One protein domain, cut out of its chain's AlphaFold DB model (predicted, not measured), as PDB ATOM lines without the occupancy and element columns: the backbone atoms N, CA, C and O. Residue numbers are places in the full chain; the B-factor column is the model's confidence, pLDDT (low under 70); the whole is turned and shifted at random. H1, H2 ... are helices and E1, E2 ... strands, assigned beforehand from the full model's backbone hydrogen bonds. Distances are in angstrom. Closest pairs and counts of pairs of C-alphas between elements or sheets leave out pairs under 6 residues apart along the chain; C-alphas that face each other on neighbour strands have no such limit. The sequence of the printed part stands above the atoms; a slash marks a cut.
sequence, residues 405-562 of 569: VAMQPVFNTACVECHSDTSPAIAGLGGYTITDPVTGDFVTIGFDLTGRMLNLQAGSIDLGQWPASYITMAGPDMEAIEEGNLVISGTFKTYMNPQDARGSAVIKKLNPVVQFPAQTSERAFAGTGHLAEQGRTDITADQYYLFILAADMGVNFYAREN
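Overview. This is residues 405 to 562 of the 569 residues of the protein "HZS_alpha domain-containing protein" of Deltaproteobacteria bacterium (UniProt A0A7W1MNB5). The domain is elongated and has two halves: a curved, incompletely joined wall of five strands with H3 near E4 and E5, and a group of the helices H1, H4, H5 and H6 with long loops. The short helix H2 lies between the halves, nearest to the mean of the C-alphas. The 158 printed residues hold six named helices and five named strands, in the order H1 E1 E2 E3 E4 H2 H3 E5 H4 H5 H6, with antiparallel sheets E2 - E1 - E5 and E3 - E4. The class is mixed, helices and strands, with under half of the residues in named elements. The whole is compact, with a radius of gyration of the C-alphas of 16.6 A and spans of 55 by 35 by 27 A.

Along the chain. In the larger sheet, E2 is residues 442 to 446, E1 is 431 to 435, each 13.3 A long, and E5 is 487 to 490. E3, residues 453 to 458, is 16.1 A long and E4, 461 to 467, 18.4 A. H2 is residues 468 to 474 and H3 is 478 to 483. H1, residues 405 to 414, is 14.9 A long and begins at C-alpha 405 (-45.896, -50.920, 0.761). H4 is residues 505 to 510 and H5 is 530 to 533. H6, residues 541 to 552, is 16.4 A long and ends at C-alpha 552 (-42.408, -52.485, -16.685).

Arrangement. E1 is the inner strand; N 434 and O 443 of the hairpin E1 and E2 are within hydrogen-bond range at 2.9 A, as are N 433 and O 489 of E1 and E5 at 2.9 A. In the hairpin E3 and E4, N 454 and O 466 are 2.8 A apart. The closest C-alphas of E2 and E3 are those of Phe 442 and Ala 458, 5.0 A. H2 only grazes the larger sheet, with residues 468 to 472. The closest C-alphas of H3 and E4 are those of Ala 480 and Leu 463, 6.9 A. H6 touches H1 with residues 543 to 547 alone, at a steep tilt of 56 degrees, opposite ways; the closest C-alphas, of Gln 543 and Val 410, are 7.4 A apart. H4 and H6 only just touch, with 3 pairs of C-alphas within 8 A, the closest those of Ile 507 and Ile 548, 7.1 A. H4 and H5 also only just touch, with 3 such pairs, the closest those of Leu 510 and His 530, 5.1 A. Every O i to N i+4 pair is within hydrogen-bond range in H2, H3, H4 and H6, 4 of 6 in H1, and H5 is too short for such a pair.

Size, cuts and confidence. The two C-alphas farthest apart, those of Val 438 and Ala 518, are 55.7 A apart. The links H1 to E1, E5 to H4 and H4 to H5 are long, with 16, 14 and 19 residues. The printed part has no cut, and no printed residue is under 70 in pLDDT.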
ATOM      1  N   VAL A 405     -46.466 -49.788   0.008       93.81
ATOM      2  CA  VAL A 405     -45.896 -50.920   0.761       93.81
ATOM      3  C   VAL A 405     -44.567 -51.428   0.195       93.81
ATOM      4  O   VAL A 405     -43.756 -51.956   0.955       93.81
ATOM      5  N   ALA A 406     -44.308 -51.259  -1.107       95.62
ATOM      6  CA  ALA A 406     -43.106 -51.774  -1.767       95.62
ATOM      7  C   ALA A 406     -42.099 -50.666  -2.119       95.62
ATOM      8  O   ALA A 406     -40.926 -50.759  -1.756       95.62
ATOM      9  N   MET A 407     -42.541 -49.598  -2.789       97.62
ATOM     10  CA  MET A 407     -41.650 -48.552  -3.317       97.62
ATOM     11  C   MET A 407     -41.298 -47.492  -2.268       97.62
ATOM     12  O   MET A 407     -40.121 -47.162  -2.078       97.62
ATOM     13  N   GLN A 408     -42.295 -46.977  -1.542       97.94
ATOM     14  CA  GLN A 408     -42.097 -45.915  -0.555       97.94
ATOM     15  C   GLN A 408     -41.092 -46.280   0.554       97.94
ATOM     16  O   GLN A 408     -40.279 -45.418   0.899       97.94
ATOM     17  N   PRO A 409     -41.036 -47.517   1.091       97.25
ATOM     18  CA  PRO A 409     -40.010 -47.893   2.067       97.25
ATOM     19  C   PRO A 409     -38.578 -47.799   1.523       97.25
ATOM     20  O   PRO A 409     -37.663 -47.401   2.257       97.25
ATOM     21  N   VAL A 410     -38.375 -48.108   0.235       97.50
ATOM     22  CA  VAL A 410     -37.069 -47.946  -0.421       97.50
ATOM     23  C   VAL A 410     -36.730 -46.464  -0.541       97.50
ATOM     24  O   VAL A 410     -35.638 -46.065  -0.134       97.50
ATOM     25  N   PHE A 411     -37.673 -45.626  -0.990       97.81
ATOM     26  CA  PHE A 411     -37.469 -44.174  -1.039       97.81
ATOM     27  C   PHE A 411     -37.149 -43.583   0.337       97.81
ATOM     28  O   PHE A 411     -36.195 -42.813   0.460       97.81
ATOM     29  N   ASN A 412     -37.880 -43.977   1.381       97.62
ATOM     30  CA  ASN A 412     -37.667 -43.491   2.747       97.62
ATOM     31  C   ASN A 412     -36.245 -43.778   3.248       97.62
ATOM     32  O   ASN A 412     -35.629 -42.924   3.879       97.62
ATOM     33  N   THR A 413     -35.717 -44.964   2.940       95.94
ATOM     34  CA  THR A 413     -34.398 -45.402   3.418       95.94
ATOM     35  C   THR A 413     -33.258 -44.841   2.564       95.94
ATOM     36  O   THR A 413     -32.212 -44.439   3.079       95.94
ATOM     37  N   ALA A 414     -33.442 -44.817   1.243       96.00
ATOM     38  CA  ALA A 414     -32.364 -44.586   0.287       96.00
ATOM     39  C   ALA A 414     -32.377 -43.188  -0.351       96.00
ATOM     40  O   ALA A 414     -31.335 -42.753  -0.839       96.00
ATOM     41  N   CYS A 415     -33.502 -42.466  -0.346       95.69
ATOM     42  CA  CYS A 415     -33.676 -41.278  -1.193       95.69
ATOM     43  C   CYS A 415     -34.153 -40.028  -0.441       95.69
ATOM     44  O   CYS A 415     -33.617 -38.949  -0.682       95.69
ATOM     45  N   VAL A 416     -35.128 -40.156   0.464       95.81
ATOM     46  CA  VAL A 416     -35.841 -39.016   1.079       95.81
ATOM     47  C   VAL A 416     -34.917 -38.053   1.823       95.81
ATOM     48  O   VAL A 416     -35.140 -36.850   1.766       95.81
ATOM     49  N   GLU A 417     -33.845 -38.552   2.447       92.19
ATOM     50  CA  GLU A 417     -32.842 -37.721   3.134       92.19
ATOM     51  C   GLU A 417     -32.283 -36.600   2.235       92.19
ATOM     52  O   GLU A 417     -32.038 -35.492   2.706       92.19
ATOM     53  N   CYS A 418     -32.117 -36.870   0.936       93.00
ATOM     54  CA  CYS A 418     -31.620 -35.900  -0.040       93.00
ATOM     55  C   CYS A 418     -32.702 -35.409  -1.011       93.00
ATOM     56  O   CYS A 418     -32.505 -34.389  -1.663       93.00
ATOM     57  N   HIS A 419     -33.837 -36.095  -1.126       94.12
ATOM     58  CA  HIS A 419     -34.862 -35.827  -2.135       94.12
ATOM     59  C   HIS A 419     -36.242 -35.550  -1.524       94.12
ATOM     60  O   HIS A 419     -37.240 -36.139  -1.935       94.12
ATOM     61  N   SER A 420     -36.299 -34.654  -0.542       91.50
ATOM     62  CA  SER A 420     -37.538 -34.057  -0.034       91.50
ATOM     63  C   SER A 420     -37.759 -32.655  -0.610       91.50
ATOM     64  O   SER A 420     -36.814 -32.013  -1.074       91.50
ATOM     65  N   ASP A 421     -38.987 -32.143  -0.499       81.81
ATOM     66  CA  ASP A 421     -39.382 -30.783  -0.913       81.81
ATOM     67  C   ASP A 421     -38.616 -29.636  -0.221       81.81
ATOM     68  O   ASP A 421     -38.673 -28.482  -0.643       81.81
ATOM     69  N   THR A 422     -37.882 -29.953   0.840       80.62
ATOM     70  CA  THR A 422     -37.077 -29.025   1.644       80.62
ATOM     71  C   THR A 422     -35.573 -29.200   1.432       80.62
ATOM     72  O   THR A 422     -34.777 -28.433   1.980       80.62
ATOM     73  N   SER A 423     -35.160 -30.194   0.642       85.81
ATOM     74  CA  SER A 423     -33.751 -30.501   0.424       85.81
ATOM     75  C   SER A 423     -33.102 -29.555  -0.594       85.81
ATOM     76  O   SER A 423     -33.662 -29.294  -1.657       85.81
ATOM     77  N   PRO A 424     -31.859 -29.092  -0.374       79.31
ATOM     78  CA  PRO A 424     -31.119 -28.377  -1.409       79.31
ATOM     79  C   PRO A 424     -30.707 -29.285  -2.581       79.31
ATOM     80  O   PRO A 424     -30.415 -28.774  -3.659       79.31
ATOM     81  N   ALA A 425     -30.687 -30.615  -2.413       79.94
ATOM     82  CA  ALA A 425     -30.239 -31.534  -3.465       79.94
ATOM     83  C   ALA A 425     -31.246 -31.677  -4.621       79.94
ATOM     84  O   ALA A 425     -30.885 -32.176  -5.686       79.94
ATOM     85  N   ILE A 426     -32.487 -31.212  -4.438       81.19
ATOM     86  CA  ILE A 426     -33.487 -31.137  -5.514       81.19
ATOM     87  C   ILE A 426     -33.381 -29.841  -6.334       81.19
ATOM     88  O   ILE A 426     -34.115 -29.662  -7.309       81.19
ATOM     89  N   ALA A 427     -32.456 -28.938  -5.981       74.31
ATOM     90  CA  ALA A 427     -32.220 -27.717  -6.739       74.31
ATOM     91  C   ALA A 427     -31.849 -28.048  -8.196       74.31
ATOM     92  O   ALA A 427     -30.867 -28.734  -8.468       74.31
ATOM     93  N   GLY A 428     -32.647 -27.548  -9.142       74.31
ATOM     94  CA  GLY A 428     -32.451 -27.776 -10.577       74.31
ATOM     95  C   GLY A 428     -33.174 -28.995 -11.159       74.31
ATOM     96  O   GLY A 428     -33.177 -29.141 -12.378       74.31
ATOM     97  N   LEU A 429     -33.843 -29.823 -10.343       82.44
ATOM     98  CA  LEU A 429     -34.739 -30.879 -10.851       82.44
ATOM     99  C   LEU A 429     -36.071 -30.321 -11.380       82.44
ATOM    100  O   LEU A 429     -36.786 -31.017 -12.099       82.44
ATOM    101  N   GLY A 430     -36.352 -29.047 -11.089       81.19
ATOM    102  CA  GLY A 430     -37.500 -28.314 -11.604       81.19
ATOM    103  C   GLY A 430     -38.820 -28.716 -10.949       81.19
ATOM    104  O   GLY A 430     -38.867 -29.382  -9.915       81.19
ATOM    105  N   GLY A 431     -39.894 -28.247 -11.563       89.31
ATOM    106  CA  GLY A 431     -41.276 -28.503 -11.194       89.31
ATOM    107  C   GLY A 431     -42.186 -27.942 -12.278       89.31
ATOM    108  O   GLY A 431     -41.732 -27.208 -13.168       89.31
ATOM    109  N   TYR A 432     -43.456 -28.296 -12.207       94.25
ATOM    110  CA  TYR A 432     -44.468 -27.845 -13.150       94.25
ATOM    111  C   TYR A 432     -45.736 -27.425 -12.414       94.25
ATOM    112  O   TYR A 432     -45.977 -27.815 -11.271       94.25
ATOM    113  N   THR A 433     -46.531 -26.598 -13.077       95.81
ATOM    114  CA  THR A 433     -47.812 -26.108 -12.578       95.81
ATOM    115  C   THR A 433     -48.897 -26.519 -13.557       95.81
ATOM    116  O   THR A 433     -48.750 -26.293 -14.760       95.81
ATOM    117  N   ILE A 434     -49.961 -27.123 -13.032       96.31
ATOM    118  CA  ILE A 434     -51.191 -27.423 -13.763       96.31
ATOM    119  C   ILE A 434     -52.179 -26.309 -13.431       96.31
ATOM    120  O   ILE A 434     -52.436 -26.062 -12.253       96.31
ATOM    121  N   THR A 435     -52.714 -25.651 -14.452       96.62
ATOM    122  CA  THR A 435     -53.618 -24.507 -14.305       96.62
ATOM    123  C   THR A 435     -54.910 -24.754 -15.073       96.62
ATOM    124  O   THR A 435     -54.861 -25.121 -16.249       96.62
ATOM    125  N   ASP A 436     -56.052 -24.494 -14.438       96.19
ATOM    126  CA  ASP A 436     -57.334 -24.333 -15.124       96.19
ATOM    127  C   ASP A 436     -57.371 -22.922 -15.747       96.19
ATOM    128  O   ASP A 436     -57.383 -21.925 -15.016       96.19
ATOM    129  N   PRO A 437     -57.360 -22.784 -17.085       94.25
ATOM    130  CA  PRO A 437     -57.336 -21.474 -17.728       94.25
ATOM    131  C   PRO A 437     -58.657 -20.698 -17.585       94.25
ATOM    132  O   PRO A 437     -58.673 -19.491 -17.835       94.25
ATOM    133  N   VAL A 438     -59.755 -21.366 -17.212       93.00
ATOM    134  CA  VAL A 438     -61.083 -20.763 -17.043       93.00
ATOM    135  C   VAL A 438     -61.216 -20.135 -15.661       93.00
ATOM    136  O   VAL A 438     -61.651 -18.985 -15.557       93.00
ATOM    137  N   THR A 439     -60.847 -20.862 -14.603       94.00
ATOM    138  CA  THR A 439     -60.956 -20.350 -13.224       94.00
ATOM    139  C   THR A 439     -59.698 -19.616 -12.760       94.00
ATOM    140  O   THR A 439     -59.783 -18.727 -11.913       94.00
ATOM    141  N   GLY A 440     -58.538 -19.949 -13.335       93.19
ATOM    142  CA  GLY A 440     -57.225 -19.488 -12.886       93.19
ATOM    143  C   GLY A 440     -56.664 -20.276 -11.697       93.19
ATOM    144  O   GLY A 440     -55.576 -19.945 -11.221       93.19
ATOM    145  N   ASP A 441     -57.379 -21.298 -11.216       95.19
ATOM    146  CA  ASP A 441     -56.907 -22.176 -10.146       95.19
ATOM    147  C   ASP A 441     -55.742 -23.037 -10.633       95.19
ATOM    148  O   ASP A 441     -55.676 -23.437 -11.798       95.19
ATOM    149  N   PHE A 442     -54.808 -23.339  -9.732       94.62
ATOM    150  CA  PHE A 442     -53.610 -24.086 -10.086       94.62
ATOM    151  C   PHE A 442     -53.088 -24.954  -8.945       94.62
ATOM    152  O   PHE A 442     -53.264 -24.645  -7.765       94.62
ATOM    153  N   VAL A 443     -52.346 -25.993  -9.322       94.44
ATOM    154  CA  VAL A 443     -51.537 -26.817  -8.420       94.44
ATOM    155  C   VAL A 443     -50.104 -26.886  -8.939       94.44
ATOM    156  O   VAL A 443     -49.866 -27.076 -10.132       94.44
ATOM    157  N   THR A 444     -49.133 -26.713  -8.043       93.25
ATOM    158  CA  THR A 444     -47.703 -26.782  -8.373       93.25
ATOM    159  C   THR A 444     -47.099 -28.046  -7.792       93.25
ATOM    160  O   THR A 444     -47.240 -28.323  -6.602       93.25
ATOM    161  N   ILE A 445     -46.381 -28.775  -8.637       93.12
ATOM    162  CA  ILE A 445     -45.745 -30.043  -8.310       93.12
ATOM    163  C   ILE A 445     -44.236 -29.875  -8.496       93.12
ATOM    164  O   ILE A 445     -43.751 -29.511  -9.569       93.12
ATOM    165  N   GLY A 446     -43.493 -30.117  -7.418       91.62
ATOM    166  CA  GLY A 446     -42.032 -30.164  -7.415       91.62
ATOM    167  C   GLY A 446     -41.516 -31.592  -7.283       91.62
ATOM    168  O   GLY A 446     -42.280 -32.515  -7.013       91.62
ATOM    169  N   PHE A 447     -40.205 -31.768  -7.443       93.69
ATOM    170  CA  PHE A 447     -39.557 -33.053  -7.189       93.69
ATOM    171  C   PHE A 447     -39.535 -33.364  -5.685       93.69
ATOM    172  O   PHE A 447     -38.869 -32.667  -4.921       93.69
ATOM    173  N   ASP A 448     -40.224 -34.422  -5.267       94.62
ATOM    174  CA  ASP A 448     -40.323 -34.825  -3.863       94.62
ATOM    175  C   ASP A 448     -40.567 -36.338  -3.776       94.62
ATOM    176  O   ASP A 448     -41.554 -36.847  -4.297       94.62
ATOM    177  N   LEU A 449     -39.659 -37.074  -3.130       96.81
ATOM    178  CA  LEU A 449     -39.744 -38.533  -2.974       96.81
ATOM    179  C   LEU A 449     -40.324 -38.964  -1.622       96.81
ATOM    180  O   LEU A 449     -40.272 -40.148  -1.269       96.81
ATOM    181  N   THR A 450     -40.871 -38.026  -0.849       97.38
ATOM    182  CA  THR A 450     -41.551 -38.340   0.410       97.38
ATOM    183  C   THR A 450     -42.897 -39.026   0.170       97.38
ATOM    184  O   THR A 450     -43.539 -38.876  -0.870       97.38
ATOM    185  N   GLY A 451     -43.364 -39.754   1.186       96.94
ATOM    186  CA  GLY A 451     -44.716 -40.317   1.226       96.94
ATOM    187  C   GLY A 451     -45.802 -39.294   1.574       96.94
ATOM    188  O   GLY A 451     -46.891 -39.687   1.981       96.94
ATOM    189  N   ARG A 452     -45.516 -37.986   1.502       96.12
ATOM    190  CA  ARG A 452     -46.500 -36.941   1.802       96.12
ATOM    191  C   ARG A 452     -47.601 -36.974   0.747       96.12
ATOM    192  O   ARG A 452     -47.305 -36.854  -0.435       96.12
ATOM    193  N   MET A 453     -48.855 -37.065   1.176       96.25
ATOM    194  CA  MET A 453     -49.997 -36.993   0.265       96.25
ATOM    195  C   MET A 453     -50.137 -35.583  -0.321       96.25
ATOM    196  O   MET A 453     -50.159 -34.594   0.415       96.25
ATOM    197  N   LEU A 454     -50.244 -35.508  -1.643       94.50
ATOM    198  CA  LEU A 454     -50.571 -34.318  -2.417       94.50
ATOM    199  C   LEU A 454     -52.020 -34.433  -2.884       94.50
ATOM    200  O   LEU A 454     -52.389 -35.438  -3.483       94.50
ATOM    201  N   ASN A 455     -52.821 -33.401  -2.628       93.62
ATOM    202  CA  ASN A 455     -54.145 -33.255  -3.232       93.62
ATOM    203  C   ASN A 455     -53.968 -32.524  -4.558       93.62
ATOM    204  O   ASN A 455     -53.554 -31.360  -4.552       93.62
ATOM    205  N   LEU A 456     -54.240 -33.194  -5.672       92.44
ATOM    206  CA  LEU A 456     -54.091 -32.608  -6.994       92.44
ATOM    207  C   LEU A 456     -55.455 -32.147  -7.500       92.44
ATOM    208  O   LEU A 456     -56.286 -32.952  -7.895       92.44
ATOM    209  N   GLN A 457     -55.676 -30.836  -7.490       91.94
ATOM    210  CA  GLN A 457     -56.903 -30.231  -7.996       91.94
ATOM    211  C   GLN A 457     -56.567 -28.957  -8.771       91.94
ATOM    212  O   GLN A 457     -55.812 -28.113  -8.282       91.94
ATOM    213  N   ALA A 458     -57.145 -28.814  -9.962       88.75
ATOM    214  CA  ALA A 458     -57.070 -27.597 -10.763       88.75
ATOM    215  C   ALA A 458     -58.483 -27.230 -11.228       88.75
ATOM    216  O   ALA A 458     -59.083 -27.906 -12.064       88.75
ATOM    217  N   GLY A 459     -59.042 -26.183 -10.620       87.81
ATOM    218  CA  GLY A 459     -60.425 -25.776 -10.836       87.81
ATOM    219  C   GLY A 459     -61.414 -26.852 -10.392       87.81
ATOM    220  O   GLY A 459     -61.386 -27.321  -9.249       87.81
ATOM    221  N   SER A 460     -62.308 -27.236 -11.303       85.19
ATOM    222  CA  SER A 460     -63.314 -28.282 -11.054       85.19
ATOM    223  C   SER A 460     -62.823 -29.713 -11.305       85.19
ATOM    224  O   SER A 460     -63.553 -30.655 -11.004       85.19
ATOM    225  N   ILE A 461     -61.605 -29.877 -11.830       87.75
ATOM    226  CA  ILE A 461     -61.029 -31.182 -12.163       87.75
ATOM    227  C   ILE A 461     -60.225 -31.704 -10.966       87.75
ATOM    228  O   ILE A 461     -59.244 -31.083 -10.540       87.75
ATOM    229  N   ASP A 462     -60.662 -32.840 -10.424       89.44
ATOM    230  CA  ASP A 462     -59.969 -33.591  -9.375       89.44
ATOM    231  C   ASP A 462     -59.056 -34.641 -10.024       89.44
ATOM    232  O   ASP A 462     -59.528 -35.520 -10.742       89.44
ATOM    233  N   LEU A 463     -57.748 -34.526  -9.790       89.69
ATOM    234  CA  LEU A 463     -56.719 -35.454 -10.281       89.69
ATOM    235  C   LEU A 463     -56.306 -36.467  -9.193       89.69
ATOM    236  O   LEU A 463     -55.331 -37.212  -9.348       89.69
ATOM    237  N   GLY A 464     -57.032 -36.487  -8.074       91.12
ATOM    238  CA  GLY A 464     -56.869 -37.426  -6.978       91.12
ATOM    239  C   GLY A 464     -55.841 -37.007  -5.928       91.12
ATOM    240  O   GLY A 464     -55.184 -35.962  -5.987       91.12
ATOM    241  N   GLN A 465     -55.705 -37.870  -4.921       93.81
ATOM    242  CA  GLN A 465     -54.757 -37.710  -3.825       93.81
ATOM    243  C   GLN A 465     -53.694 -38.807  -3.881       93.81
ATOM    244  O   GLN A 465     -54.010 -39.990  -3.782       93.81
ATOM    245  N   TRP A 466     -52.424 -38.411  -3.960       95.75
ATOM    246  CA  TRP A 466     -51.317 -39.340  -4.202       95.75
ATOM    247  C   TRP A 466     -50.067 -38.963  -3.401       95.75
ATOM    248  O   TRP A 466     -49.834 -37.773  -3.180       95.75
ATOM    249  N   PRO A 467     -49.208 -39.916  -2.990       97.19
ATOM    250  CA  PRO A 467     -47.910 -39.571  -2.420       97.19
ATOM    251  C   PRO A 467     -47.052 -38.765  -3.398       97.19
ATOM    252  O   PRO A 467     -47.022 -39.051  -4.597       97.19
ATOM    253  N   ALA A 468     -46.290 -37.806  -2.880       96.75
ATOM    254  CA  ALA A 468     -45.404 -36.970  -3.681       96.75
ATOM    255  C   ALA A 468     -44.397 -37.798  -4.499       96.75
ATOM    256  O   ALA A 468     -44.155 -37.498  -5.672       96.75
ATOM    257  N   SER A 469     -43.886 -38.890  -3.920       97.50
ATOM    258  CA  SER A 469     -43.001 -39.831  -4.615       97.50
ATOM    259  C   SER A 469     -43.645 -40.471  -5.844       97.50
ATOM    260  O   SER A 469     -42.971 -40.626  -6.862       97.50
ATOM    261  N   TYR A 470     -44.936 -40.810  -5.767       98.06
ATOM    262  CA  TYR A 470     -45.674 -41.428  -6.861       98.06
ATOM    263  C   TYR A 470     -45.834 -40.441  -8.008       98.06
ATOM    264  O   TYR A 470     -45.394 -40.717  -9.119       98.06
ATOM    265  N   ILE A 471     -46.330 -39.239  -7.714       96.56
ATOM    266  CA  ILE A 471     -46.516 -38.182  -8.715       96.56
ATOM    267  C   ILE A 471     -45.189 -37.726  -9.323       96.56
ATOM    268  O   ILE A 471     -45.126 -37.440 -10.516       96.56
ATOM    269  N   THR A 472     -44.106 -37.702  -8.542       95.62
ATOM    270  CA  THR A 472     -42.769 -37.410  -9.078       95.62
ATOM    271  C   THR A 472     -42.335 -38.471 -10.092       95.62
ATOM    272  O   THR A 472     -41.705 -38.138 -11.092       95.62
ATOM    273  N   MET A 473     -42.647 -39.747  -9.859       97.00
ATOM    274  CA  MET A 473     -42.217 -40.841 -10.734       97.00
ATOM    275  C   MET A 473     -43.138 -41.039 -11.941       97.00
ATOM    276  O   MET A 473     -42.636 -41.057 -13.069       97.00
ATOM    277  N   ALA A 474     -44.441 -41.171 -11.693       96.62
ATOM    278  CA  ALA A 474     -45.481 -41.501 -12.666       96.62
ATOM    279  C   ALA A 474     -46.029 -40.276 -13.414       96.62
ATOM    280  O   ALA A 474     -46.385 -40.381 -14.582       96.62
ATOM    281  N   GLY A 475     -46.052 -39.107 -12.766       95.31
ATOM    282  CA  GLY A 475     -46.800 -37.944 -13.243       95.31
ATOM    283  C   GLY A 475     -48.277 -37.966 -12.820       95.31
ATOM    284  O   GLY A 475     -48.714 -38.894 -12.135       95.31
ATOM    285  N   PRO A 476     -49.036 -36.916 -13.173       94.25
ATOM    286  CA  PRO A 476     -50.473 -36.836 -12.960       94.25
ATOM    287  C   PRO A 476     -51.215 -37.617 -14.054       94.25
ATOM    288  O   PRO A 476     -50.619 -37.995 -15.062       94.25
ATOM    289  N   ASP A 477     -52.519 -37.808 -13.868       92.19
ATOM    290  CA  ASP A 477     -53.384 -38.350 -14.913       92.19
ATOM    291  C   ASP A 477     -53.450 -37.374 -16.099       92.19
ATOM    292  O   ASP A 477     -53.984 -36.265 -15.999       92.19
ATOM    293  N   MET A 478     -52.843 -37.778 -17.212       91.00
ATOM    294  CA  MET A 478     -52.775 -36.963 -18.420       91.00
ATOM    295  C   MET A 478     -54.084 -36.982 -19.214       91.00
ATOM    296  O   MET A 478     -54.382 -35.980 -19.860       91.00
ATOM    297  N   GLU A 479     -54.879 -38.057 -19.139       86.88
ATOM    298  CA  GLU A 479     -56.189 -38.112 -19.804       86.88
ATOM    299  C   GLU A 479     -57.134 -37.102 -19.146       86.88
ATOM    300  O   GLU A 479     -57.717 -36.261 -19.834       86.88
ATOM    301  N   ALA A 480     -57.185 -37.075 -17.812       88.25
ATOM    302  CA  ALA A 480     -57.991 -36.106 -17.072       88.25
ATOM    303  C   ALA A 480     -57.560 -34.645 -17.324       88.25
ATOM    304  O   ALA A 480     -58.398 -33.742 -17.393       88.25
ATOM    305  N   ILE A 481     -56.255 -34.393 -17.499       90.75
ATOM    306  CA  ILE A 481     -55.724 -33.068 -17.868       90.75
ATOM    307  C   ILE A 481     -56.201 -32.647 -19.261       90.75
ATOM    308  O   ILE A 481     -56.621 -31.500 -19.440       90.75
ATOM    309  N   GLU A 482     -56.143 -33.557 -20.233       88.81
ATOM    310  CA  GLU A 482     -56.582 -33.301 -21.605       88.81
ATOM    311  C   GLU A 482     -58.100 -33.096 -21.687       88.81
ATOM    312  O   GLU A 482     -58.552 -32.103 -22.264       88.81
ATOM    313  N   GLU A 483     -58.897 -33.966 -21.059       85.75
ATOM    314  CA  GLU A 483     -60.361 -33.840 -21.018       85.75
ATOM    315  C   GLU A 483     -60.814 -32.571 -20.279       85.75
ATOM    316  O   GLU A 483     -61.766 -31.902 -20.696       85.75
ATOM    317  N   GLY A 484     -60.089 -32.198 -19.222       87.56
ATOM    318  CA  GLY A 484     -60.308 -30.978 -18.450       87.56
ATOM    319  C   GLY A 484     -59.865 -29.686 -19.145       87.56
ATOM    320  O   GLY A 484     -60.137 -28.604 -18.625       87.56
ATOM    321  N   ASN A 485     -59.205 -29.757 -20.310       91.88
ATOM    322  CA  ASN A 485     -58.559 -28.617 -20.981       91.88
ATOM    323  C   ASN A 485     -57.584 -27.844 -20.065       91.88
ATOM    324  O   ASN A 485     -57.468 -26.616 -20.150       91.88
ATOM    325  N   LEU A 486     -56.893 -28.558 -19.174       94.00
ATOM    326  CA  LEU A 486     -55.927 -27.972 -18.250       94.00
ATOM    327  C   LEU A 486     -54.595 -27.692 -18.958       94.00
ATOM    328  O   LEU A 486     -54.210 -28.367 -19.912       94.00
ATOM    329  N   VAL A 487     -53.857 -26.690 -18.476       95.44
ATOM    330  CA  VAL A 487     -52.575 -26.280 -19.068       95.44
ATOM    331  C   VAL A 487     -51.427 -26.619 -18.129       95.44
ATOM    332  O   VAL A 487     -51.411 -26.188 -16.977       95.44
ATOM    333  N   ILE A 488     -50.424 -27.331 -18.647       95.38
ATOM    334  CA  ILE A 488     -49.166 -27.583 -17.939       95.38
ATOM    335  C   ILE A 488     -48.130 -26.524 -18.330       95.38
ATOM    336  O   ILE A 488     -47.866 -26.289 -19.510       95.38
ATOM    337  N   SER A 489     -47.501 -25.909 -17.331       95.38
ATOM    338  CA  SER A 489     -46.388 -24.968 -17.503       95.38
ATOM    339  C   SER A 489     -45.198 -25.336 -16.612       95.38
ATOM    340  O   SER A 489     -45.349 -26.032 -15.612       95.38
ATOM    341  N   GLY A 490     -43.993 -24.878 -16.965       91.75
ATOM    342  CA  GLY A 490     -42.760 -25.221 -16.249       91.75
ATOM    343  C   GLY A 490     -42.029 -26.423 -16.852       91.75
ATOM    344  O   GLY A 490     -42.084 -26.652 -18.059       91.75
ATOM    345  N   THR A 491     -41.286 -27.164 -16.027       89.19
ATOM    346  CA  THR A 491     -40.494 -28.327 -16.466       89.19
ATOM    347  C   THR A 491     -41.234 -29.612 -16.114       89.19
ATOM    348  O   THR A 491     -40.978 -30.220 -15.075       89.19
ATOM    349  N   PHE A 492     -42.181 -30.010 -16.965       91.12
ATOM    350  CA  PHE A 492     -42.875 -31.286 -16.813       91.12
ATOM    351  C   PHE A 492     -41.951 -32.448 -17.170       91.12
ATOM    352  O   PHE A 492     -41.314 -32.449 -18.227       91.12
ATOM    353  N   LYS A 493     -41.869 -33.433 -16.275       89.56
ATOM    354  CA  LYS A 493     -41.067 -34.634 -16.474       89.56
ATOM    355  C   LYS A 493     -41.586 -35.773 -15.607       89.56
ATOM    356  O   LYS A 493     -41.665 -35.625 -14.391       89.56
ATOM    357  N   THR A 494     -41.820 -36.918 -16.231       91.19
ATOM    358  CA  THR A 494     -41.962 -38.207 -15.551       91.19
ATOM    359  C   THR A 494     -40.596 -38.892 -15.468       91.19
ATOM    360  O   THR A 494     -39.704 -38.670 -16.299       91.19
ATOM    361  N   TYR A 495     -40.377 -39.676 -14.414       96.25
ATOM    362  CA  TYR A 495     -39.093 -40.347 -14.176       96.25
ATOM    363  C   TYR A 495     -39.156 -41.856 -14.422       96.25
ATOM    364  O   TYR A 495     -38.100 -42.468 -14.627       96.25
ATOM    365  N   MET A 496     -40.364 -42.422 -14.460       97.69
ATOM    366  CA  MET A 496     -40.657 -43.781 -14.904       97.69
ATOM    367  C   MET A 496     -41.529 -43.744 -16.158       97.69
ATOM    368  O   MET A 496     -42.537 -43.045 -16.199       97.69
ATOM    369  N   ASN A 497     -41.129 -44.515 -17.164       96.50
ATOM    370  CA  ASN A 497     -41.901 -44.760 -18.370       96.50
ATOM    371  C   ASN A 497     -42.641 -46.096 -18.187       96.50
ATOM    372  O   ASN A 497     -41.975 -47.119 -17.990       96.50
ATOM    373  N   PRO A 498     -43.980 -46.115 -18.254       95.75
ATOM    374  CA  PRO A 498     -44.746 -47.357 -18.246       95.75
ATOM    375  C   PRO A 498     -44.296 -48.323 -19.353       95.75
ATOM    376  O   PRO A 498     -44.098 -47.906 -20.491       95.75
ATOM    377  N   GLN A 499     -44.113 -49.600 -19.003       95.56
ATOM    378  CA  GLN A 499     -43.613 -50.676 -19.876       95.56
ATOM    379  C   GLN A 499     -42.213 -50.447 -20.488       95.56
ATOM    380  O   GLN A 499     -41.804 -51.188 -21.382       95.56
ATOM    381  N   ASP A 500     -41.452 -49.460 -20.002       97.06
ATOM    382  CA  ASP A 500     -40.112 -49.122 -20.496       97.06
ATOM    383  C   ASP A 500     -39.159 -48.771 -19.336       97.06
ATOM    384  O   ASP A 500     -38.701 -47.632 -19.145       97.06
ATOM    385  N   ALA A 501     -38.811 -49.783 -18.532       98.31
ATOM    386  CA  ALA A 501     -37.811 -49.620 -17.480       98.31
ATOM    387  C   ALA A 501     -36.470 -49.124 -18.044       98.31
ATOM    388  O   ALA A 501     -35.840 -48.233 -17.476       98.31
ATOM    389  N   ARG A 502     -36.025 -49.642 -19.192       97.50
ATOM    390  CA  ARG A 502     -34.722 -49.282 -19.769       97.50
ATOM    391  C   ARG A 502     -34.643 -47.811 -20.187       97.50
ATOM    392  O   ARG A 502     -33.579 -47.198 -20.047       97.50
ATOM    393  N   GLY A 503     -35.726 -47.240 -20.708       97.50
ATOM    394  CA  GLY A 503     -35.812 -45.840 -21.111       97.50
ATOM    395  C   GLY A 503     -36.085 -44.873 -19.959       97.50
ATOM    396  O   GLY A 503     -35.679 -43.706 -20.065       97.50
ATOM    397  N   SER A 504     -36.639 -45.363 -18.846       98.38
ATOM    398  CA  SER A 504     -36.940 -44.593 -17.635       98.38
ATOM    399  C   SER A 504     -35.721 -43.846 -17.078       98.38
ATOM    400  O   SER A 504     -34.641 -44.411 -16.860       98.38
ATOM    401  N   ALA A 505     -35.894 -42.554 -16.786       96.56
ATOM    402  CA  ALA A 505     -34.816 -41.703 -16.283       96.56
ATOM    403  C   ALA A 505     -34.288 -42.172 -14.917       96.56
ATOM    404  O   ALA A 505     -33.076 -42.135 -14.684       96.56
ATOM    405  N   VAL A 506     -35.176 -42.643 -14.033       96.75
ATOM    406  CA  VAL A 506     -34.783 -43.161 -12.713       96.75
ATOM    407  C   VAL A 506     -33.946 -44.433 -12.831       96.75
ATOM    408  O   VAL A 506     -32.943 -44.556 -12.137       96.75
ATOM    409  N   ILE A 507     -34.273 -45.334 -13.759       98.50
ATOM    410  CA  ILE A 507     -33.539 -46.590 -13.965       98.50
ATOM    411  C   ILE A 507     -32.140 -46.318 -14.512       98.50
ATOM    412  O   ILE A 507     -31.156 -46.829 -13.976       98.50
ATOM    413  N   LYS A 508     -32.028 -45.440 -15.516       97.75
ATOM    414  CA  LYS A 508     -30.727 -44.985 -16.038       97.75
ATOM    415  C   LYS A 508     -29.865 -44.360 -14.945       97.75
ATOM    416  O   LYS A 508     -28.662 -44.601 -14.910       97.75
ATOM    417  N   LYS A 509     -30.473 -43.576 -14.048       95.62
ATOM    418  CA  LYS A 509     -29.756 -42.931 -12.945       95.62
ATOM    419  C   LYS A 509     -29.325 -43.934 -11.876       95.62
ATOM    420  O   LYS A 509     -28.177 -43.905 -11.454       95.62
ATOM    421  N   LEU A 510     -30.222 -44.823 -11.455       97.50
ATOM    422  CA  LEU A 510     -29.953 -45.850 -10.447       97.50
ATOM    423  C   LEU A 510     -28.915 -46.877 -10.913       97.50
ATOM    424  O   LEU A 510     -28.152 -47.374 -10.082       97.50
ATOM    425  N   ASN A 511     -28.872 -47.142 -12.222       98.00
ATOM    426  CA  ASN A 511     -27.963 -48.067 -12.885       98.00
ATOM    427  C   ASN A 511     -28.015 -49.481 -12.268       98.00
ATOM    428  O   ASN A 511     -27.109 -49.867 -11.515       98.00
ATOM    429  N   PRO A 512     -29.101 -50.237 -12.528       98.12
ATOM    430  CA  PRO A 512     -29.354 -51.513 -11.877       98.12
ATOM    431  C   PRO A 512     -28.300 -52.557 -12.233       98.12
ATOM    432  O   PRO A 512     -27.560 -52.438 -13.215       98.12
ATOM    433  N   VAL A 513     -28.249 -53.599 -11.409       98.31
ATOM    434  CA  VAL A 513     -27.337 -54.725 -11.589       98.31
ATOM    435  C   VAL A 513     -28.018 -55.922 -12.246       98.31
ATOM    436  O   VAL A 513     -29.248 -56.007 -12.265       98.31
ATOM    437  N   VAL A 514     -27.221 -56.842 -12.795       98.44
ATOM    438  CA  VAL A 514     -27.713 -58.108 -13.367       98.44
ATOM    439  C   VAL A 514     -28.577 -58.849 -12.349       98.44
ATOM    440  O   VAL A 514     -28.178 -59.002 -11.195       98.44
ATOM    441  N   GLN A 515     -29.735 -59.332 -12.800       98.25
ATOM    442  CA  GLN A 515     -30.684 -60.122 -12.011       98.25
ATOM    443  C   GLN A 515     -30.604 -61.608 -12.343       98.25
ATOM    444  O   GLN A 515     -30.753 -62.453 -11.458       98.25
ATOM    445  N   PHE A 516     -30.338 -61.919 -13.610       97.81
ATOM    446  CA  PHE A 516     -30.452 -63.247 -14.182       97.81
ATOM    447  C   PHE A 516     -29.170 -63.706 -14.901       97.81
ATOM    448  O   PHE A 516     -28.460 -62.885 -15.481       97.81
ATOM    449  N   PRO A 517     -28.869 -65.022 -14.911       96.19
ATOM    450  CA  PRO A 517     -29.536 -66.072 -14.127       96.19
ATOM    451  C   PRO A 517     -29.270 -65.943 -12.617       96.19
ATOM    452  O   PRO A 517     -30.053 -66.427 -11.802       96.19
ATOM    453  N   ALA A 518     -28.198 -65.243 -12.242       96.62
ATOM    454  CA  ALA A 518     -27.829 -64.956 -10.864       96.62
ATOM    455  C   ALA A 518     -27.545 -63.462 -10.695       96.62
ATOM    456  O   ALA A 518     -27.024 -62.819 -11.608       96.62
ATOM    457  N   GLN A 519     -27.855 -62.930  -9.514       97.56
ATOM    458  CA  GLN A 519     -27.554 -61.543  -9.186       97.56
ATOM    459  C   GLN A 519     -26.039 -61.340  -9.084       97.56
ATOM    460  O   GLN A 519     -25.351 -62.064  -8.362       97.56
ATOM    461  N   THR A 520     -25.511 -60.360  -9.815       97.50
ATOM    462  CA  THR A 520     -24.084 -59.990  -9.774       97.50
ATOM    463  C   THR A 520     -23.937 -58.480  -9.617       97.50
ATOM    464  O   THR A 520     -24.927 -57.765  -9.578       97.50
ATOM    465  N   SER A 521     -22.708 -57.970  -9.522       95.31
ATOM    466  CA  SER A 521     -22.445 -56.526  -9.451       95.31
ATOM    467  C   SER A 521     -22.305 -55.848 -10.822       95.31
ATOM    468  O   SER A 521     -21.993 -54.657 -10.876       95.31
ATOM    469  N   GLU A 522     -22.458 -56.588 -11.926       97.25
ATOM    470  CA  GLU A 522     -22.385 -56.024 -13.279       97.25
ATOM    471  C   GLU A 522     -23.551 -55.049 -13.519       97.25
ATOM    472  O   GLU A 522     -24.693 -55.365 -13.194       97.25
ATOM    473  N   ARG A 523     -23.259 -53.875 -14.096       97.62
ATOM    474  CA  ARG A 523     -24.192 -52.752 -14.276       97.62
ATOM    475  C   ARG A 523     -24.841 -52.722 -15.658       97.62
ATOM    476  O   ARG A 523     -24.206 -53.074 -16.649       97.62
ATOM    477  N   ALA A 524     -26.083 -52.245 -15.716       97.44
ATOM    478  CA  ALA A 524     -26.850 -52.094 -16.954       97.44
ATOM    479  C   ALA A 524     -26.333 -50.982 -17.875       97.44
ATOM    480  O   ALA A 524     -26.481 -51.071 -19.097       97.44
ATOM    481  N   PHE A 525     -25.733 -49.944 -17.294       97.75
ATOM    482  CA  PHE A 525     -25.191 -48.787 -17.993       97.75
ATOM    483  C   PHE A 525     -23.757 -48.504 -17.536       97.75
ATOM    484  O   PHE A 525     -23.323 -48.917 -16.458       97.75
ATOM    485  N   ALA A 526     -23.010 -47.775 -18.366       95.75
ATOM    486  CA  ALA A 526     -21.656 -47.355 -18.028       95.75
ATOM    487  C   ALA A 526     -21.642 -46.484 -16.759       95.75
ATOM    488  O   ALA A 526     -22.481 -45.602 -16.598       95.75
ATOM    489  N   GLY A 527     -20.652 -46.708 -15.892       93.75
ATOM    490  CA  GLY A 527     -20.490 -45.977 -14.634       93.75
ATOM    491  C   GLY A 527     -20.911 -46.784 -13.406       93.75
ATOM    492  O   GLY A 527     -20.993 -48.012 -13.444       93.75
ATOM    493  N   THR A 528     -21.124 -46.084 -12.295       93.62
ATOM    494  CA  THR A 528     -21.509 -46.662 -10.997       93.62
ATOM    495  C   THR A 528     -22.996 -46.445 -10.708       93.62
ATOM    496  O   THR A 528     -23.686 -45.766 -11.463       93.62
ATOM    497  N   GLY A 529     -23.511 -47.052  -9.634       93.81
ATOM    498  CA  GLY A 529     -24.848 -46.746  -9.122       93.81
ATOM    499  C   GLY A 529     -24.909 -45.341  -8.519       93.81
ATOM    500  O   GLY A 529     -23.909 -44.838  -8.005       93.81
ATOM    501  N   HIS A 530     -26.082 -44.703  -8.571       94.56
ATOM    502  CA  HIS A 530     -26.237 -43.329  -8.089       94.56
ATOM    503  C   HIS A 530     -25.846 -43.148  -6.615       94.56
ATOM    504  O   HIS A 530     -25.200 -42.157  -6.280       94.56
ATOM    505  N   LEU A 531     -26.216 -44.079  -5.730       93.75
ATOM    506  CA  LEU A 531     -25.907 -43.950  -4.306       93.75
ATOM    507  C   LEU A 531     -24.399 -44.075  -4.068       93.75
ATOM    508  O   LEU A 531     -23.837 -43.257  -3.339       93.75
ATOM    509  N   ALA A 532     -23.737 -45.009  -4.752       92.50
ATOM    510  CA  ALA A 532     -22.282 -45.123  -4.748       92.50
ATOM    511  C   ALA A 532     -21.579 -43.843  -5.243       92.50
ATOM    512  O   ALA A 532     -20.587 -43.431  -4.639       92.50
ATOM    513  N   GLU A 533     -22.102 -43.160  -6.275       92.69
ATOM    514  CA  GLU A 533     -21.581 -41.847  -6.717       92.69
ATOM    515  C   GLU A 533     -21.642 -40.789  -5.605       92.69
ATOM    516  O   GLU A 533     -20.806 -39.890  -5.560       92.69
ATOM    517  N   GLN A 534     -22.627 -40.894  -4.708       92.19
ATOM    518  CA  GLN A 534     -22.792 -40.013  -3.549       92.19
ATOM    519  C   GLN A 534     -22.081 -40.539  -2.289       92.19
ATOM    520  O   GLN A 534     -22.316 -40.039  -1.191       92.19
ATOM    521  N   GLY A 535     -21.228 -41.563  -2.414       94.25
ATOM    522  CA  GLY A 535     -20.510 -42.161  -1.287       94.25
ATOM    523  C   GLY A 535     -21.393 -42.960  -0.322       94.25
ATOM    524  O   GLY A 535     -20.984 -43.209   0.812       94.25
ATOM    525  N   ARG A 536     -22.600 -43.359  -0.747       94.12
ATOM    526  CA  ARG A 536     -23.533 -44.192   0.028       94.12
ATOM    527  C   ARG A 536     -23.504 -45.638  -0.464       94.12
ATOM    528  O   ARG A 536     -23.030 -45.942  -1.554       94.12
ATOM    529  N   THR A 537     -24.012 -46.546   0.365       93.38
ATOM    530  CA  THR A 537     -24.231 -47.936  -0.057       93.38
ATOM    531  C   THR A 537     -25.413 -47.980  -1.017       93.38
ATOM    532  O   THR A 537     -26.437 -47.352  -0.753       93.38
ATOM    533  N   ASP A 538     -25.262 -48.698  -2.126       94.56
ATOM    534  CA  ASP A 538     -26.345 -48.897  -3.084       94.56
ATOM    535  C   ASP A 538     -27.507 -49.700  -2.484       94.56
ATOM    536  O   ASP A 538     -27.345 -50.468  -1.533       94.56
ATOM    537  N   ILE A 539     -28.684 -49.533  -3.089       96.75
ATOM    538  CA  ILE A 539     -29.832 -50.410  -2.850       96.75
ATOM    539  C   ILE A 539     -29.520 -51.845  -3.299       96.75
ATOM    540  O   ILE A 539     -28.612 -52.089  -4.099       96.75
ATOM    541  N   THR A 540     -30.256 -52.816  -2.763       97.19
ATOM    542  CA  THR A 540     -30.015 -54.236  -3.055       97.19
ATOM    543  C   THR A 540     -30.396 -54.598  -4.493       97.19
ATOM    544  O   THR A 540     -31.156 -53.891  -5.157       97.19
ATOM    545  N   ALA A 541     -29.905 -55.742  -4.980       97.81
ATOM    546  CA  ALA A 541     -30.300 -56.273  -6.286       97.81
ATOM    547  C   ALA A 541     -31.824 -56.481  -6.391       97.81
ATOM    548  O   ALA A 541     -32.407 -56.105  -7.405       97.81
ATOM    549  N   ASP A 542     -32.481 -56.965  -5.334       98.06
ATOM    550  CA  ASP A 542     -33.943 -57.102  -5.294       98.06
ATOM    551  C   ASP A 542     -34.662 -55.748  -5.371       98.06
ATOM    552  O   ASP A 542     -35.656 -55.613  -6.078       98.06
ATOM    553  N   GLN A 543     -34.133 -54.715  -4.704       97.94
ATOM    554  CA  GLN A 543     -34.684 -53.360  -4.787       97.94
ATOM    555  C   GLN A 543     -34.504 -52.763  -6.187       97.94
ATOM    556  O   GLN A 543     -35.417 -52.115  -6.686       97.94
ATOM    557  N   TYR A 544     -33.382 -53.015  -6.869       98.38
ATOM    558  CA  TYR A 544     -33.246 -52.635  -8.280       98.38
ATOM    559  C   TYR A 544     -34.298 -53.318  -9.159       98.38
ATOM    560  O   TYR A 544     -34.901 -52.659 -10.006       98.38
ATOM    561  N   TYR A 545     -34.539 -54.615  -8.950       98.44
ATOM    562  CA  TYR A 545     -35.561 -55.341  -9.699       98.44
ATOM    563  C   TYR A 545     -36.974 -54.831  -9.406       98.44
ATOM    564  O   TYR A 545     -37.787 -54.747 -10.320       98.44
ATOM    565  N   LEU A 546     -37.246 -54.405  -8.170       98.06
ATOM    566  CA  LEU A 546     -38.512 -53.777  -7.803       98.06
ATOM    567  C   LEU A 546     -38.775 -52.493  -8.607       98.06
ATOM    568  O   LEU A 546     -39.868 -52.324  -9.133       98.06
ATOM    569  N   PHE A 547     -37.769 -51.624  -8.768       98.50
ATOM    570  CA  PHE A 547     -37.884 -50.426  -9.615       98.50
ATOM    571  C   PHE A 547     -38.110 -50.775 -11.091       98.50
ATOM    572  O   PHE A 547     -38.867 -50.089 -11.776       98.50
ATOM    573  N   ILE A 548     -37.451 -51.829 -11.580       98.62
ATOM    574  CA  ILE A 548     -37.632 -52.313 -12.953       98.62
ATOM    575  C   ILE A 548     -39.067 -52.805 -13.155       98.62
ATOM    576  O   ILE A 548     -39.718 -52.375 -14.101       98.62
ATOM    577  N   LEU A 549     -39.577 -53.648 -12.251       98.19
ATOM    578  CA  LEU A 549     -40.955 -54.130 -12.311       98.19
ATOM    579  C   LEU A 549     -41.971 -52.998 -12.156       98.19
ATOM    580  O   LEU A 549     -42.951 -53.001 -12.883       98.19
ATOM    581  N   ALA A 550     -41.729 -52.009 -11.289       98.12
ATOM    582  CA  ALA A 550     -42.614 -50.849 -11.161       98.12
ATOM    583  C   ALA A 550     -42.824 -50.152 -12.516       98.12
ATOM    584  O   ALA A 550     -43.957 -49.876 -12.897       98.12
ATOM    585  N   ALA A 551     -41.741 -49.911 -13.263       98.19
ATOM    586  CA  ALA A 551     -41.820 -49.316 -14.594       98.19
ATOM    587  C   ALA A 551     -42.449 -50.274 -15.616       98.19
ATOM    588  O   ALA A 551     -43.398 -49.907 -16.308       98.19
ATOM    589  N   ASP A 552     -41.968 -51.516 -15.680       97.88
ATOM    590  CA  ASP A 552     -42.408 -52.485 -16.685       97.88
ATOM    591  C   ASP A 552     -43.852 -52.977 -16.488       97.88
ATOM    592  O   ASP A 552     -44.456 -53.439 -17.452       97.88
ATOM    593  N   MET A 553     -44.416 -52.846 -15.283       96.31
ATOM    594  CA  MET A 553     -45.806 -53.186 -14.948       96.31
ATOM    595  C   MET A 553     -46.743 -51.967 -14.961       96.31
ATOM    596  O   MET A 553     -47.779 -51.977 -14.306       96.31
ATOM    597  N   GLY A 554     -46.382 -50.898 -15.675       95.56
ATOM    598  CA  GLY A 554     -47.293 -49.777 -15.931       95.56
ATOM    599  C   GLY A 554     -47.208 -48.599 -14.957       95.56
ATOM    600  O   GLY A 554     -47.913 -47.611 -15.145       95.56
ATOM    601  N   VAL A 555     -46.310 -48.637 -13.964       97.12
ATOM    602  CA  VAL A 555     -46.199 -47.625 -12.892       97.12
ATOM    603  C   VAL A 555     -47.491 -47.511 -12.073       97.12
ATOM    604  O   VAL A 555     -47.930 -46.422 -11.701       97.12
ATOM    605  N   ASN A 556     -48.113 -48.650 -11.776       95.69
ATOM    606  CA  ASN A 556     -49.316 -48.692 -10.954       95.69
ATOM    607  C   ASN A 556     -49.013 -48.259  -9.510       95.69
ATOM    608  O   ASN A 556     -47.938 -48.517  -8.964       95.69
ATOM    609  N   PHE A 557     -49.995 -47.622  -8.877       96.44
ATOM    610  CA  PHE A 557     -50.010 -47.400  -7.436       96.44
ATOM    611  C   PHE A 557     -50.570 -48.618  -6.694       96.44
ATOM    612  O   PHE A 557     -50.008 -49.065  -5.687       96.44
ATOM    613  N   TYR A 558     -51.687 -49.140  -7.200       95.44
ATOM    614  CA  TYR A 558     -52.415 -50.254  -6.622       95.44
ATOM    615  C   TYR A 558     -51.960 -51.591  -7.209       95.44
ATOM    616  O   TYR A 558     -51.857 -51.770  -8.424       95.44
ATOM    617  N   ALA A 559     -51.755 -52.554  -6.319       94.62
ATOM    618  CA  ALA A 559     -51.634 -53.972  -6.618       94.62
ATOM    619  C   ALA A 559     -52.376 -54.773  -5.536       94.62
ATOM    620  O   ALA A 559     -52.821 -54.214  -4.534       94.62
ATOM    621  N   ARG A 560     -52.521 -56.093  -5.698       92.81
ATOM    622  CA  ARG A 560     -53.235 -56.938  -4.713       92.81
ATOM    623  C   ARG A 560     -52.720 -56.751  -3.282       92.81
ATOM    624  O   ARG A 560     -53.514 -56.762  -2.348       92.81
ATOM    625  N   GLU A 561     -51.429 -56.473  -3.134       93.31
ATOM    626  CA  GLU A 561     -50.741 -56.235  -1.867       93.31
ATOM    627  C   GLU A 561     -51.223 -55.002  -1.080       93.31
ATOM    628  O   GLU A 561     -51.069 -54.984   0.141       93.31
ATOM    629  N   ASN A 562     -51.795 -53.984  -1.735       92.88
ATOM    630  CA  ASN A 562     -52.362 -52.793  -1.082       92.88
ATOM    631  C   ASN A 562     -53.824 -52.542  -1.477       92.88
ATOM    632  O   ASN A 562     -54.305 -51.411  -1.406       92.88
TER     633      ASN A 562